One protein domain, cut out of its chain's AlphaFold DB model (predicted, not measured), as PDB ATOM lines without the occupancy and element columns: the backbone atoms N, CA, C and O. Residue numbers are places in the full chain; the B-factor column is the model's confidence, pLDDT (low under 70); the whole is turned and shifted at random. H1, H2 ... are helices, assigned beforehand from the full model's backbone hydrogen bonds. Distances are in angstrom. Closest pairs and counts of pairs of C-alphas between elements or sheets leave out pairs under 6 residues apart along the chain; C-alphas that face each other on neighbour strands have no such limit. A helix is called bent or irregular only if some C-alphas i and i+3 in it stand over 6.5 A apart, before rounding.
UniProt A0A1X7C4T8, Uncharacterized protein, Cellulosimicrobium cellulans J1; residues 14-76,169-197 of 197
ATOM      1  N   ARG A  14     191.420 160.772 154.151       84.94
ATOM      2  CA  ARG A  14     190.001 160.639 154.494       84.94
ATOM      3  C   ARG A  14     189.367 159.465 153.762       84.94
ATOM      4  O   ARG A  14     188.681 158.683 154.418       84.94
ATOM      5  N   THR A  15     189.658 159.269 152.475       85.69
ATOM      6  CA  THR A  15     189.221 158.080 151.722       85.69
ATOM      7  C   THR A  15     189.686 156.808 152.416       85.69
ATOM      8  O   THR A  15     188.872 155.932 152.727       85.69
ATOM      9  N   ALA A  16     190.980 156.727 152.737       86.44
ATOM     10  CA  ALA A  16     191.546 155.558 153.397       86.44
ATOM     11  C   ALA A  16     190.882 155.298 154.763       86.44
ATOM     12  O   ALA A  16     190.504 154.164 155.071       86.44
ATOM     13  N   ALA A  17     190.672 156.350 155.563       87.12
ATOM     14  CA  ALA A  17     190.004 156.244 156.857       87.12
ATOM     15  C   ALA A  17     188.543 155.775 156.727       87.12
ATOM     16  O   ALA A  17     188.129 154.859 157.442       87.12
ATOM     17  N   ILE A  18     187.767 156.353 155.806       87.69
ATOM     18  CA  ILE A  18     186.358 155.998 155.581       87.69
ATOM     19  C   ILE A  18     186.243 154.551 155.095       87.69
ATOM     20  O   ILE A  18     185.431 153.796 155.640       87.69
ATOM     21  N   ALA A  19     187.077 154.131 154.139       86.75
ATOM     22  CA  ALA A  19     187.093 152.760 153.629       86.75
ATOM     23  C   ALA A  19     187.389 151.740 154.740       86.75
ATOM     24  O   ALA A  19     186.658 150.754 154.903       86.75
ATOM     25  N   GLY A  20     188.416 151.998 155.557       85.31
ATOM     26  CA  GLY A  20     188.793 151.117 156.660       85.31
ATOM     27  C   GLY A  20     187.728 151.027 157.748       85.31
ATOM     28  O   GLY A  20     187.316 149.928 158.135       85.31
ATOM     29  N   LEU A  21     187.256 152.180 158.232       88.31
ATOM     30  CA  LEU A  21     186.316 152.256 159.350       88.31
ATOM     31  C   LEU A  21     184.936 151.712 158.979       88.31
ATOM     32  O   LEU A  21     184.345 150.982 159.774       88.31
ATOM     33  N   SER A  22     184.445 151.999 157.773       87.00
ATOM     34  CA  SER A  22     183.152 151.486 157.298       87.00
ATOM     35  C   SER A  22     183.182 149.965 157.159       87.00
ATOM     36  O   SER A  22     182.254 149.281 157.590       87.00
ATOM     37  N   THR A  23     184.283 149.420 156.631       87.56
ATOM     38  CA  THR A  23     184.487 147.971 156.504       87.56
ATOM     39  C   THR A  23     184.548 147.293 157.871       87.56
ATOM     40  O   THR A  23     183.860 146.296 158.105       87.56
ATOM     41  N   LEU A  24     185.324 147.846 158.806       85.50
ATOM     42  CA  LEU A  24     185.377 147.347 160.179       85.50
ATOM     43  C   LEU A  24     183.986 147.373 160.826       85.50
ATOM     44  O   LEU A  24     183.544 146.359 161.370       85.50
ATOM     45  N   ALA A  25     183.294 148.512 160.740       85.38
ATOM     46  CA  ALA A  25     181.971 148.699 161.320       85.38
ATOM     47  C   ALA A  25     180.968 147.688 160.751       85.38
ATOM     48  O   ALA A  25     180.265 147.039 161.523       85.38
ATOM     49  N   TRP A  26     180.968 147.475 159.429       86.56
ATOM     50  CA  TRP A  26     180.104 146.511 158.739       86.56
ATOM     51  C   TRP A  26     180.233 145.092 159.303       86.56
ATOM     52  O   TRP A  26     179.232 144.411 159.546       86.56
ATOM     53  N   TYR A  27     181.467 144.650 159.548       85.31
ATOM     54  CA  TYR A  27     181.750 143.305 160.048       85.31
ATOM     55  C   TYR A  27     181.666 143.171 161.574       85.31
ATOM     56  O   TYR A  27     181.496 142.056 162.070       85.31
ATOM     57  N   ALA A  28     181.720 144.276 162.320       84.25
ATOM     58  CA  ALA A  28     181.510 144.287 163.767       84.25
ATOM     59  C   ALA A  28     180.022 144.159 164.156       84.25
ATOM     60  O   ALA A  28     179.714 143.610 165.216       84.25
ATOM     61  N   VAL A  29     179.089 144.595 163.293       84.31
ATOM     62  CA  VAL A  29     177.629 144.564 163.545       84.31
ATOM     63  C   VAL A  29     177.116 143.260 164.190       84.31
ATOM     64  O   VAL A  29     176.427 143.345 165.208       84.31
ATOM     65  N   PRO A  30     177.390 142.048 163.664       78.00
ATOM     66  CA  PRO A  30     176.840 140.812 164.228       78.00
ATOM     67  C   PRO A  30     177.365 140.455 165.623       78.00
ATOM     68  O   PRO A  30     176.696 139.697 166.326       78.00
ATOM     69  N   ASP A  31     178.527 140.973 166.023       79.75
ATOM     70  CA  ASP A  31     179.101 140.720 167.344       79.75
ATOM     71  C   ASP A  31     178.536 141.687 168.408       79.75
ATOM     72  O   ASP A  31     178.455 141.321 169.579       79.75
ATOM     73  N   VAL A  32     178.109 142.892 168.004       78.38
ATOM     74  CA  VAL A  32     177.593 143.947 168.904       78.38
ATOM     75  C   VAL A  32     176.061 143.952 168.974       78.38
ATOM     76  O   VAL A  32     175.476 144.268 170.007       78.38
ATOM     77  N   VAL A  33     175.387 143.573 167.884       78.56
ATOM     78  CA  VAL A  33     173.926 143.618 167.774       78.56
ATOM     79  C   VAL A  33     173.342 142.210 167.868       78.56
ATOM     80  O   VAL A  33     173.577 141.354 167.014       78.56
ATOM     81  N   GLY A  34     172.532 141.961 168.898       68.44
ATOM     82  CA  GLY A  34     171.840 140.682 169.099       68.44
ATOM     83  C   GLY A  34     170.717 140.409 168.079       68.44
ATOM     84  O   GLY A  34     170.766 139.382 167.395       68.44
ATOM     85  N   PRO A  35     169.715 141.302 167.929       81.44
ATOM     86  CA  PRO A  35     168.543 141.048 167.087       81.44
ATOM     87  C   PRO A  35     168.854 141.085 165.585       81.44
ATOM     88  O   PRO A  35     169.553 141.972 165.098       81.44
ATOM     89  N   ARG A  36     168.269 140.158 164.813       78.06
ATOM     90  CA  ARG A  36     168.502 140.043 163.357       78.06
ATOM     91  C   ARG A  36     168.040 141.271 162.561       78.06
ATOM     92  O   ARG A  36     168.728 141.669 161.628       78.06
ATOM     93  N   TRP A  37     166.921 141.884 162.949       68.62
ATOM     94  CA  TRP A  37     166.402 143.094 162.296       68.62
ATOM     95  C   TRP A  37     167.283 144.317 162.584       68.62
ATOM     96  O   TRP A  37     167.581 145.095 161.683       68.62
ATOM     97  N   ALA A  38     167.792 144.435 163.813       75.12
ATOM     98  CA  ALA A  38     168.685 145.519 164.201       75.12
ATOM     99  C   ALA A  38     170.039 145.426 163.477       75.12
ATOM    100  O   ALA A  38     170.626 146.448 163.142       75.12
ATOM    101  N   ARG A  39     170.514 144.210 163.160       80.50
ATOM    102  CA  ARG A  39     171.705 144.018 162.314       80.50
ATOM    103  C   ARG A  39     171.503 144.553 160.902       80.50
ATOM    104  O   ARG A  39     172.426 145.149 160.359       80.50
ATOM    105  N   ALA A  40     170.326 144.335 160.317       79.00
ATOM    106  CA  ALA A  40     170.008 144.859 158.992       79.00
ATOM    107  C   ALA A  40     170.012 146.395 159.006       79.00
ATOM    108  O   ALA A  40     170.690 146.998 158.181       79.00
ATOM    109  N   LEU A  41     169.365 147.007 160.005       80.88
ATOM    110  CA  LEU A  41     169.359 148.463 160.172       80.88
ATOM    111  C   LEU A  41     170.759 149.040 160.411       80.88
ATOM    112  O   LEU A  41     171.128 150.050 159.815       80.88
ATOM    113  N   ALA A  42     171.562 148.387 161.251       80.06
ATOM    114  CA  ALA A  42     172.932 148.809 161.514       80.06
ATOM    115  C   ALA A  42     173.795 148.721 160.248       80.06
ATOM    116  O   ALA A  42     174.513 149.664 159.932       80.06
ATOM    117  N   LYS A  43     173.674 147.636 159.474       82.00
ATOM    118  CA  LYS A  43     174.338 147.502 158.173       82.00
ATOM    119  C   LYS A  43     173.921 148.615 157.211       82.00
ATOM    120  O   LYS A  43     174.789 149.267 156.641       82.00
ATOM    121  N   THR A  44     172.621 148.891 157.074       86.38
ATOM    122  CA  THR A  44     172.150 149.982 156.205       86.38
ATOM    123  C   THR A  44     172.664 151.340 156.663       86.38
ATOM    124  O   THR A  44     173.099 152.126 155.833       86.38
ATOM    125  N   ALA A  45     172.692 151.604 157.973       84.31
ATOM    126  CA  ALA A  45     173.224 152.852 158.507       84.31
ATOM    127  C   ALA A  45     174.722 153.005 158.204       84.31
ATOM    128  O   ALA A  45     175.137 154.067 157.750       84.31
ATOM    129  N   VAL A  46     175.517 151.944 158.388       88.00
ATOM    130  CA  VAL A  46     176.954 151.944 158.067       88.00
ATOM    131  C   VAL A  46     177.185 152.173 156.574       88.00
ATOM    132  O   VAL A  46     178.014 153.004 156.216       88.00
ATOM    133  N   ALA A  47     176.444 151.483 155.704       88.38
ATOM    134  CA  ALA A  47     176.575 151.648 154.259       88.38
ATOM    135  C   ALA A  47     176.214 153.074 153.818       88.38
ATOM    136  O   ALA A  47     176.993 153.718 153.121       88.38
ATOM    137  N   THR A  48     175.070 153.592 154.272       89.44
ATOM    138  CA  THR A  48     174.630 154.955 153.945       89.44
ATOM    139  C   THR A  48     175.605 156.001 154.475       89.44
ATOM    140  O   THR A  48     175.941 156.932 153.750       89.44
ATOM    141  N   ALA A  49     176.091 155.850 155.710       87.69
ATOM    142  CA  ALA A  49     177.067 156.766 156.288       87.69
ATOM    143  C   ALA A  49     178.397 156.735 155.527       87.69
ATOM    144  O   ALA A  49     178.935 157.795 155.231       87.69
ATOM    145  N   GLY A  50     178.895 155.549 155.165       86.44
ATOM    146  CA  GLY A  50     180.116 155.402 154.371       86.44
ATOM    147  C   GLY A  50     180.003 156.105 153.020       86.44
ATOM    148  O   GLY A  50     180.839 156.942 152.699       86.44
ATOM    149  N   VAL A  51     178.919 155.852 152.278       87.88
ATOM    150  CA  VAL A  51     178.654 156.521 150.991       87.88
ATOM    151  C   VAL A  51     178.538 158.035 151.161       87.88
ATOM    152  O   VAL A  51     179.145 158.786 150.401       87.88
ATOM    153  N   ALA A  52     177.776 158.496 152.156       88.56
ATOM    154  CA  ALA A  52     177.603 159.921 152.407       88.56
ATOM    155  C   ALA A  52     178.941 160.598 152.718       88.56
ATOM    156  O   ALA A  52     179.239 161.623 152.115       88.56
ATOM    157  N   LEU A  53     179.751 160.003 153.600       86.00
ATOM    158  CA  LEU A  53     181.066 160.516 153.973       86.00
ATOM    159  C   LEU A  53     182.012 160.554 152.775       86.00
ATOM    160  O   LEU A  53     182.611 161.596 152.538       86.00
ATOM    161  N   THR A  54     182.117 159.484 151.986       86.00
ATOM    162  CA  THR A  54     182.950 159.502 150.773       86.00
ATOM    163  C   THR A  54     182.516 160.629 149.843       86.00
ATOM    164  O   THR A  54     183.327 161.446 149.436       86.00
ATOM    165  N   LEU A  55     181.216 160.761 149.573       86.19
ATOM    166  CA  LEU A  55     180.740 161.802 148.670       86.19
ATOM    167  C   LEU A  55     180.985 163.218 149.210       86.19
ATOM    168  O   LEU A  55     181.246 164.117 148.420       86.19
ATOM    169  N   THR A  56     180.823 163.463 150.513       87.56
ATOM    170  CA  THR A  56     180.872 164.822 151.086       87.56
ATOM    171  C   THR A  56     182.235 165.251 151.600       87.56
ATOM    172  O   THR A  56     182.405 166.446 151.831       87.56
ATOM    173  N   SER A  57     183.161 164.324 151.837       83.12
ATOM    174  CA  SER A  57     184.391 164.621 152.580       83.12
ATOM    175  C   SER A  57     185.689 164.215 151.887       83.12
ATOM    176  O   SER A  57     186.749 164.474 152.461       83.12
ATOM    177  N   THR A  58     185.620 163.640 150.680       86.06
ATOM    178  CA  THR A  58     186.803 163.264 149.889       86.06
ATOM    179  C   THR A  58     186.809 163.934 148.519       86.06
ATOM    180  O   THR A  58     185.753 164.176 147.923       86.06
ATOM    181  N   ASP A  59     188.008 164.199 148.001       80.81
ATOM    182  CA  ASP A  59     188.210 164.834 146.688       80.81
ATOM    183  C   ASP A  59     187.754 163.914 145.535       80.81
ATOM    184  O   ASP A  59     187.305 164.356 144.474       80.81
ATOM    185  N   GLU A  60     187.815 162.599 145.751       79.12
ATOM    186  CA  GLU A  60     187.239 161.579 144.864       79.12
ATOM    187  C   GLU A  60     185.706 161.666 144.815       79.12
ATOM    188  O   GLU A  60     185.096 161.439 143.768       79.12
ATOM    189  N   GLY A  61     185.069 162.033 145.932       77.88
ATOM    190  CA  GLY A  61     183.627 162.243 146.012       77.88
ATOM    191  C   GLY A  61     183.146 163.392 145.127       77.88
ATOM    192  O   GLY A  61     182.072 163.302 144.523       77.88
ATOM    193  N   GLU A  62     183.945 164.451 144.996       81.06
ATOM    194  CA  GLU A  62     183.652 165.566 144.092       81.06
ATOM    195  C   GLU A  62     183.758 165.146 142.623       81.06
ATOM    196  O   GLU A  62     182.822 165.378 141.853       81.06
ATOM    197  N   GLN A  63     184.827 164.429 142.261       81.69
ATOM    198  CA  GLN A  63     185.012 163.871 140.916       81.69
ATOM    199  C   GLN A  63     183.870 162.916 140.534       81.69
ATOM    200  O   GLN A  63     183.314 163.009 139.440       81.69
ATOM    201  N   ALA A  64     183.455 162.041 141.453       81.56
ATOM    202  CA  ALA A  64     182.342 161.124 141.228       81.56
ATOM    203  C   ALA A  64     181.015 161.866 140.980       81.56
ATOM    204  O   ALA A  64     180.233 161.476 140.110       81.56
ATOM    205  N   ARG A  65     180.746 162.954 141.715       84.25
ATOM    206  CA  ARG A  65     179.544 163.785 141.514       84.25
ATOM    207  C   ARG A  65     179.557 164.492 140.169       84.25
ATOM    208  O   ARG A  65     178.502 164.584 139.540       84.25
ATOM    209  N   GLU A  66     180.718 164.973 139.744       87.06
ATOM    210  CA  GLU A  66     180.870 165.603 138.437       87.06
ATOM    211  C   GLU A  66     180.664 164.588 137.309       87.06
ATOM    212  O   GLU A  66     179.889 164.846 136.393       87.06
ATOM    213  N   GLY A  67     181.211 163.375 137.445       81.94
ATOM    214  CA  GLY A  67     180.954 162.271 136.515       81.94
ATOM    215  C   GLY A  67     179.472 161.876 136.420       81.94
ATOM    216  O   GLY A  67     178.955 161.607 135.338       81.94
ATOM    217  N   VAL A  68     178.736 161.881 137.537       84.81
ATOM    218  CA  VAL A  68     177.282 161.630 137.513       84.81
ATOM    219  C   VAL A  68     176.528 162.782 136.846       84.81
ATOM    220  O   VAL A  68     175.552 162.546 136.127       84.81
ATOM    221  N   ARG A  69     176.949 164.029 137.081       88.50
ATOM    222  CA  ARG A  69     176.345 165.213 136.460       88.50
ATOM    223  C   ARG A  69     176.557 165.202 134.946       88.50
ATOM    224  O   ARG A  69     175.570 165.336 134.224       88.50
ATOM    225  N   SER A  70     177.778 164.933 134.488       84.69
ATOM    226  CA  SER A  70     178.109 164.836 133.065       84.69
ATOM    227  C   SER A  70     177.350 163.697 132.381       84.69
ATOM    228  O   SER A  70     176.737 163.904 131.335       84.69
ATOM    229  N   LEU A  71     177.258 162.523 133.016       82.06
ATOM    230  CA  LEU A  71     176.449 161.410 132.517       82.06
ATOM    231  C   LEU A  71     174.969 161.797 132.393       82.06
ATOM    232  O   LEU A  71     174.324 161.510 131.385       82.06
ATOM    233  N   ARG A  72     174.409 162.466 133.407       86.06
ATOM    234  CA  ARG A  72     173.012 162.923 133.393       86.06
ATOM    235  C   ARG A  72     172.757 163.927 132.271       86.06
ATOM    236  O   ARG A  72     171.686 163.901 131.664       86.06
ATOM    237  N   GLU A  73     173.696 164.830 132.029       88.88
ATOM    238  CA  GLU A  73     173.621 165.805 130.944       88.88
ATOM    239  C   GLU A  73     173.703 165.129 129.578       88.88
ATOM    240  O   GLU A  73     172.848 165.399 128.738       88.88
ATOM    241  N   ALA A  74     174.611 164.166 129.398       79.38
ATOM    242  CA  ALA A  74     174.715 163.365 128.182       79.38
ATOM    243  C   ALA A  74     173.428 162.569 127.901       79.38
ATOM    244  O   ALA A  74     172.918 162.579 126.781       79.38
ATOM    245  N   VAL A  75     172.838 161.943 128.926       80.56
ATOM    246  CA  VAL A  75     171.552 161.232 128.805       80.56
ATOM    247  C   VAL A  75     170.416 162.192 128.449       80.56
ATOM    248  O   VAL A  75     169.572 161.858 127.620       80.56
ATOM    249  N   ARG A  76     170.380 163.393 129.042       84.81
ATOM    250  CA  ARG A  76     169.369 164.408 128.705       84.81
ATOM    251  C   ARG A  76     169.543 164.913 127.271       84.81
ATOM    252  O   ARG A  76     168.543 165.072 126.579       84.81
ATOM    253  N   PRO A 169     184.645 136.829 166.855       82.44
ATOM    254  CA  PRO A 169     185.282 136.300 165.655       82.44
ATOM    255  C   PRO A 169     185.047 137.168 164.411       82.44
ATOM    256  O   PRO A 169     185.941 137.247 163.568       82.44
ATOM    257  N   HIS A 170     183.896 137.835 164.288       81.50
ATOM    258  CA  HIS A 170     183.569 138.641 163.107       81.50
ATOM    259  C   HIS A 170     184.251 140.006 163.148       81.50
ATOM    260  O   HIS A 170     184.734 140.473 162.122       81.50
ATOM    261  N   THR A 171     184.416 140.584 164.337       82.69
ATOM    262  CA  THR A 171     185.171 141.828 164.543       82.69
ATOM    263  C   THR A 171     186.633 141.665 164.132       82.69
ATOM    264  O   THR A 171     187.200 142.537 163.481       82.69
ATOM    265  N   ARG A 172     187.250 140.514 164.438       83.88
ATOM    266  CA  ARG A 172     188.624 140.210 163.997       83.88
ATOM    267  C   ARG A 172     188.733 140.129 162.477       83.88
ATOM    268  O   ARG A 172     189.688 140.648 161.912       83.88
ATOM    269  N   VAL A 173     187.761 139.491 161.819       85.44
ATOM    270  CA  VAL A 173     187.688 139.463 160.348       85.44
ATOM    271  C   VAL A 173     187.509 140.880 159.801       85.44
ATOM    272  O   VAL A 173     188.221 141.262 158.876       85.44
ATOM    273  N   GLY A 174     186.638 141.676 160.421       83.50
ATOM    274  CA  GLY A 174     186.424 143.081 160.087       83.50
ATOM    275  C   GLY A 174     187.682 143.933 160.202       83.50
ATOM    276  O   GLY A 174     187.921 144.759 159.334       83.50
ATOM    277  N   LEU A 175     188.521 143.697 161.211       86.19
ATOM    278  CA  LEU A 175     189.783 144.417 161.384       86.19
ATOM    279  C   LEU A 175     190.777 144.107 160.262       86.19
ATOM    280  O   LEU A 175     191.381 145.026 159.717       86.19
ATOM    281  N   VAL A 176     190.905 142.836 159.867       86.12
ATOM    282  CA  VAL A 176     191.767 142.454 158.734       86.12
ATOM    283  C   VAL A 176     191.250 143.049 157.425       86.12
ATOM    284  O   VAL A 176     192.028 143.615 156.664       86.12
ATOM    285  N   LEU A 177     189.943 142.951 157.169       84.69
ATOM    286  CA  LEU A 177     189.343 143.501 155.953       84.69
ATOM    287  C   LEU A 177     189.390 145.034 155.928       84.69
ATOM    288  O   LEU A 177     189.625 145.609 154.873       84.69
ATOM    289  N   GLY A 178     189.237 145.691 157.079       84.00
ATOM    290  CA  GLY A 178     189.395 147.136 157.212       84.00
ATOM    291  C   GLY A 178     190.825 147.584 156.923       84.00
ATOM    292  O   GLY A 178     191.022 148.512 156.148       84.00
ATOM    293  N   ALA A 179     191.830 146.888 157.460       87.06
ATOM    294  CA  ALA A 179     193.231 147.168 157.146       87.06
ATOM    295  C   ALA A 179     193.547 146.950 155.655       87.06
ATOM    296  O   ALA A 179     194.252 147.754 155.050       87.06
ATOM    297  N   LEU A 180     192.989 145.898 155.047       88.38
ATOM    298  CA  LEU A 180     193.121 145.652 153.610       88.38
ATOM    299  C   LEU A 180     192.468 146.764 152.776       88.38
ATOM    300  O   LEU A 180     193.053 147.192 151.786       88.38
ATOM    301  N   ALA A 181     191.294 147.255 153.178       85.44
ATOM    302  CA  ALA A 181     190.618 148.363 152.504       85.44
ATOM    303  C   ALA A 181     191.435 149.664 152.574       85.44
ATOM    304  O   ALA A 181     191.568 150.348 151.565       85.44
ATOM    305  N   VAL A 182     192.047 149.962 153.728       86.44
ATOM    306  CA  VAL A 182     192.994 151.085 153.878       86.44
ATOM    307  C   VAL A 182     194.174 150.923 152.925       86.44
ATOM    308  O   VAL A 182     194.538 151.871 152.237       86.44
ATOM    309  N   ALA A 183     194.768 149.728 152.871       85.69
ATOM    310  CA  ALA A 183     195.911 149.459 152.007       85.69
ATOM    311  C   ALA A 183     195.561 149.611 150.519       85.69
ATOM    312  O   ALA A 183     196.349 150.180 149.775       85.69
ATOM    313  N   LEU A 184     194.382 149.144 150.100       85.81
ATOM    314  CA  LEU A 184     193.893 149.294 148.727       85.81
ATOM    315  C   LEU A 184     193.654 150.763 148.365       85.81
ATOM    316  O   LEU A 184     194.164 151.211 147.344       85.81
ATOM    317  N   ALA A 185     192.966 151.519 149.224       82.75
ATOM    318  CA  ALA A 185     192.757 152.954 149.019       82.75
ATOM    319  C   ALA A 185     194.089 153.725 148.957       82.75
ATOM    320  O   ALA A 185     194.264 154.634 148.157       82.75
ATOM    321  N   ALA A 186     195.074 153.329 149.767       83.50
ATOM    322  CA  ALA A 186     196.402 153.936 149.744       83.50
ATOM    323  C   ALA A 186     197.273 153.495 148.553       83.50
ATOM    324  O   ALA A 186     198.250 154.171 148.227       83.50
ATOM    325  N   ALA A 187     196.957 152.366 147.917       81.75
ATOM    326  CA  ALA A 187     197.702 151.839 146.778       81.75
ATOM    327  C   ALA A 187     197.280 152.470 145.446       81.75
ATOM    328  O   ALA A 187     198.062 152.435 144.498       81.75
ATOM    329  N   GLU A 188     196.088 153.064 145.367       75.75
ATOM    330  CA  GLU A 188     195.539 153.632 144.132       75.75
ATOM    331  C   GLU A 188     196.489 154.642 143.455       75.75
ATOM    332  O   GLU A 188     196.790 154.459 142.273       75.75
ATOM    333  N   PRO A 189     197.115 155.603 144.166       66.00
ATOM    334  CA  PRO A 189     198.069 156.509 143.528       66.00
ATOM    335  C   PRO A 189     199.380 155.828 143.129       66.00
ATOM    336  O   PRO A 189     200.087 156.315 142.252       66.00
ATOM    337  N   LEU A 190     199.749 154.712 143.763       63.94
ATOM    338  CA  LEU A 190     200.986 153.988 143.455       63.94
ATOM    339  C   LEU A 190     200.870 153.163 142.171       63.94
ATOM    340  O   LEU A 190     201.874 153.001 141.482       63.94
ATOM    341  N   LEU A 191     199.674 152.665 141.851       63.16
ATOM    342  CA  LEU A 191     199.431 151.870 140.646       63.16
ATOM    343  C   LEU A 191     199.516 152.722 139.376       63.16
ATOM    344  O   LEU A 191     200.129 152.287 138.408       63.16
ATOM    345  N   TRP A 192     199.021 153.963 139.418       58.81
ATOM    346  CA  TRP A 192     199.133 154.900 138.294       58.81
ATOM    347  C   TRP A 192     200.596 155.250 137.960       58.81
ATOM    348  O   TRP A 192     201.007 155.266 136.807       58.81
ATOM    349  N   ASN A 193     201.437 155.423 138.986       55.84
ATOM    350  CA  ASN A 193     202.865 155.734 138.815       55.84
ATOM    351  C   ASN A 193     203.700 154.581 138.214       55.84
ATOM    352  O   ASN A 193     204.870 154.786 137.887       55.84
ATOM    353  N   ALA A 194     203.158 153.362 138.151       56.25
ATOM    354  CA  ALA A 194     203.854 152.205 137.593       56.25
ATOM    355  C   ALA A 194     203.662 152.071 136.074       56.25
ATOM    356  O   ALA A 194     204.494 151.433 135.438       56.25
ATOM    357  N   GLU A 195     202.610 152.669 135.508       51.88
ATOM    358  CA  GLU A 195     202.329 152.649 134.064       51.88
ATOM    359  C   GLU A 195     203.114 153.726 133.293       51.88
ATOM    360  O   GLU A 195     203.346 153.576 132.098       51.88
ATOM    361  N   GLU A 196     203.594 154.773 133.973       51.50
ATOM    362  CA  GLU A 196     204.390 155.867 133.382       51.50
ATOM    363  C   GLU A 196     205.919 155.600 133.360       51.50
ATOM    364  O   GLU A 196     206.704 156.516 133.105       51.50
ATOM    365  N   ARG A 197     206.374 154.370 133.647       45.94
ATOM    366  CA  ARG A 197     207.797 153.963 133.621       45.94
ATOM    367  C   ARG A 197     208.087 152.926 132.550       45.94
ATOM    368  O   ARG A 197     209.182 153.034 131.954       45.94
TER     369      ARG A 197
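Overview. This is residues 14 to 76 and 169 to 197 of the 197 residues of an uncharacterized protein of Cellulosimicrobium cellulans J1 (UniProt A0A1X7C4T8). What shape do these atoms make? Three long helices lie side by side in a flat row, H2, H1, H4, with H1 in the middle, and H3 turns off at the end of H2 as an arm whose residues 66 to 76 stick out. What is it made of? The printed part has 92 residues with four named helices, H1 to H4 in chain order, and no named strand; the class is all helix. How compact is it? It is loose, with a radius of gyration of the C-alphas of 16.4 A, and flat, spanning 46 by 40 by 19 A.

Arrangement. What does the first helix touch? H1, residues 14 to 32, and H2, residues 36 to 57, form a helical hairpin over a tight link: they touch, closest at the C-alphas of Ser 22 and Gly 50, 5.8 A, opposite ways at a shallow tilt of 6 degrees. H1 also touches H4, residues 169 to 195, closest at the C-alphas of Gly 20 and Gly 178, 4.1 A, opposite ways at a shallow tilt of 19 degrees. H2 and H4 are apart. Where does H3 go? H3, residues 59 to 76, touches H2 only at the corner, closest at the C-alphas of Leu 55 and Gly 61, 3.9 A, about perpendicular at 90 degrees. Are the backbones whole? Every O i to N i+4 pair is within hydrogen-bond range in H2 and H3, but 13 of 15 in H1 and 17 of 23 in H4.

Along the chain. Where do the helices begin and end? H1 begins at C-alpha 14 (190.001, 160.639, 154.494), and H4 ends at C-alpha 195 (202.329, 152.649, 134.064). How long are they? H1 measures 25.3 A, H2 31.2 A, H3 26.0 A and H4 39.4 A. Which are irregular? H1 and H4, only just: C-alphas 27 and 30, and C-alphas 186 and 189, are each 6.9 A apart.

Size, cuts and confidence. Is anything missing? Residues 77 to 168 are not printed, and C-alphas 76 and 169 are 49.1 A apart across the cut. Where is confidence low? Residues 34, 37 and 189 to 197 are under 70.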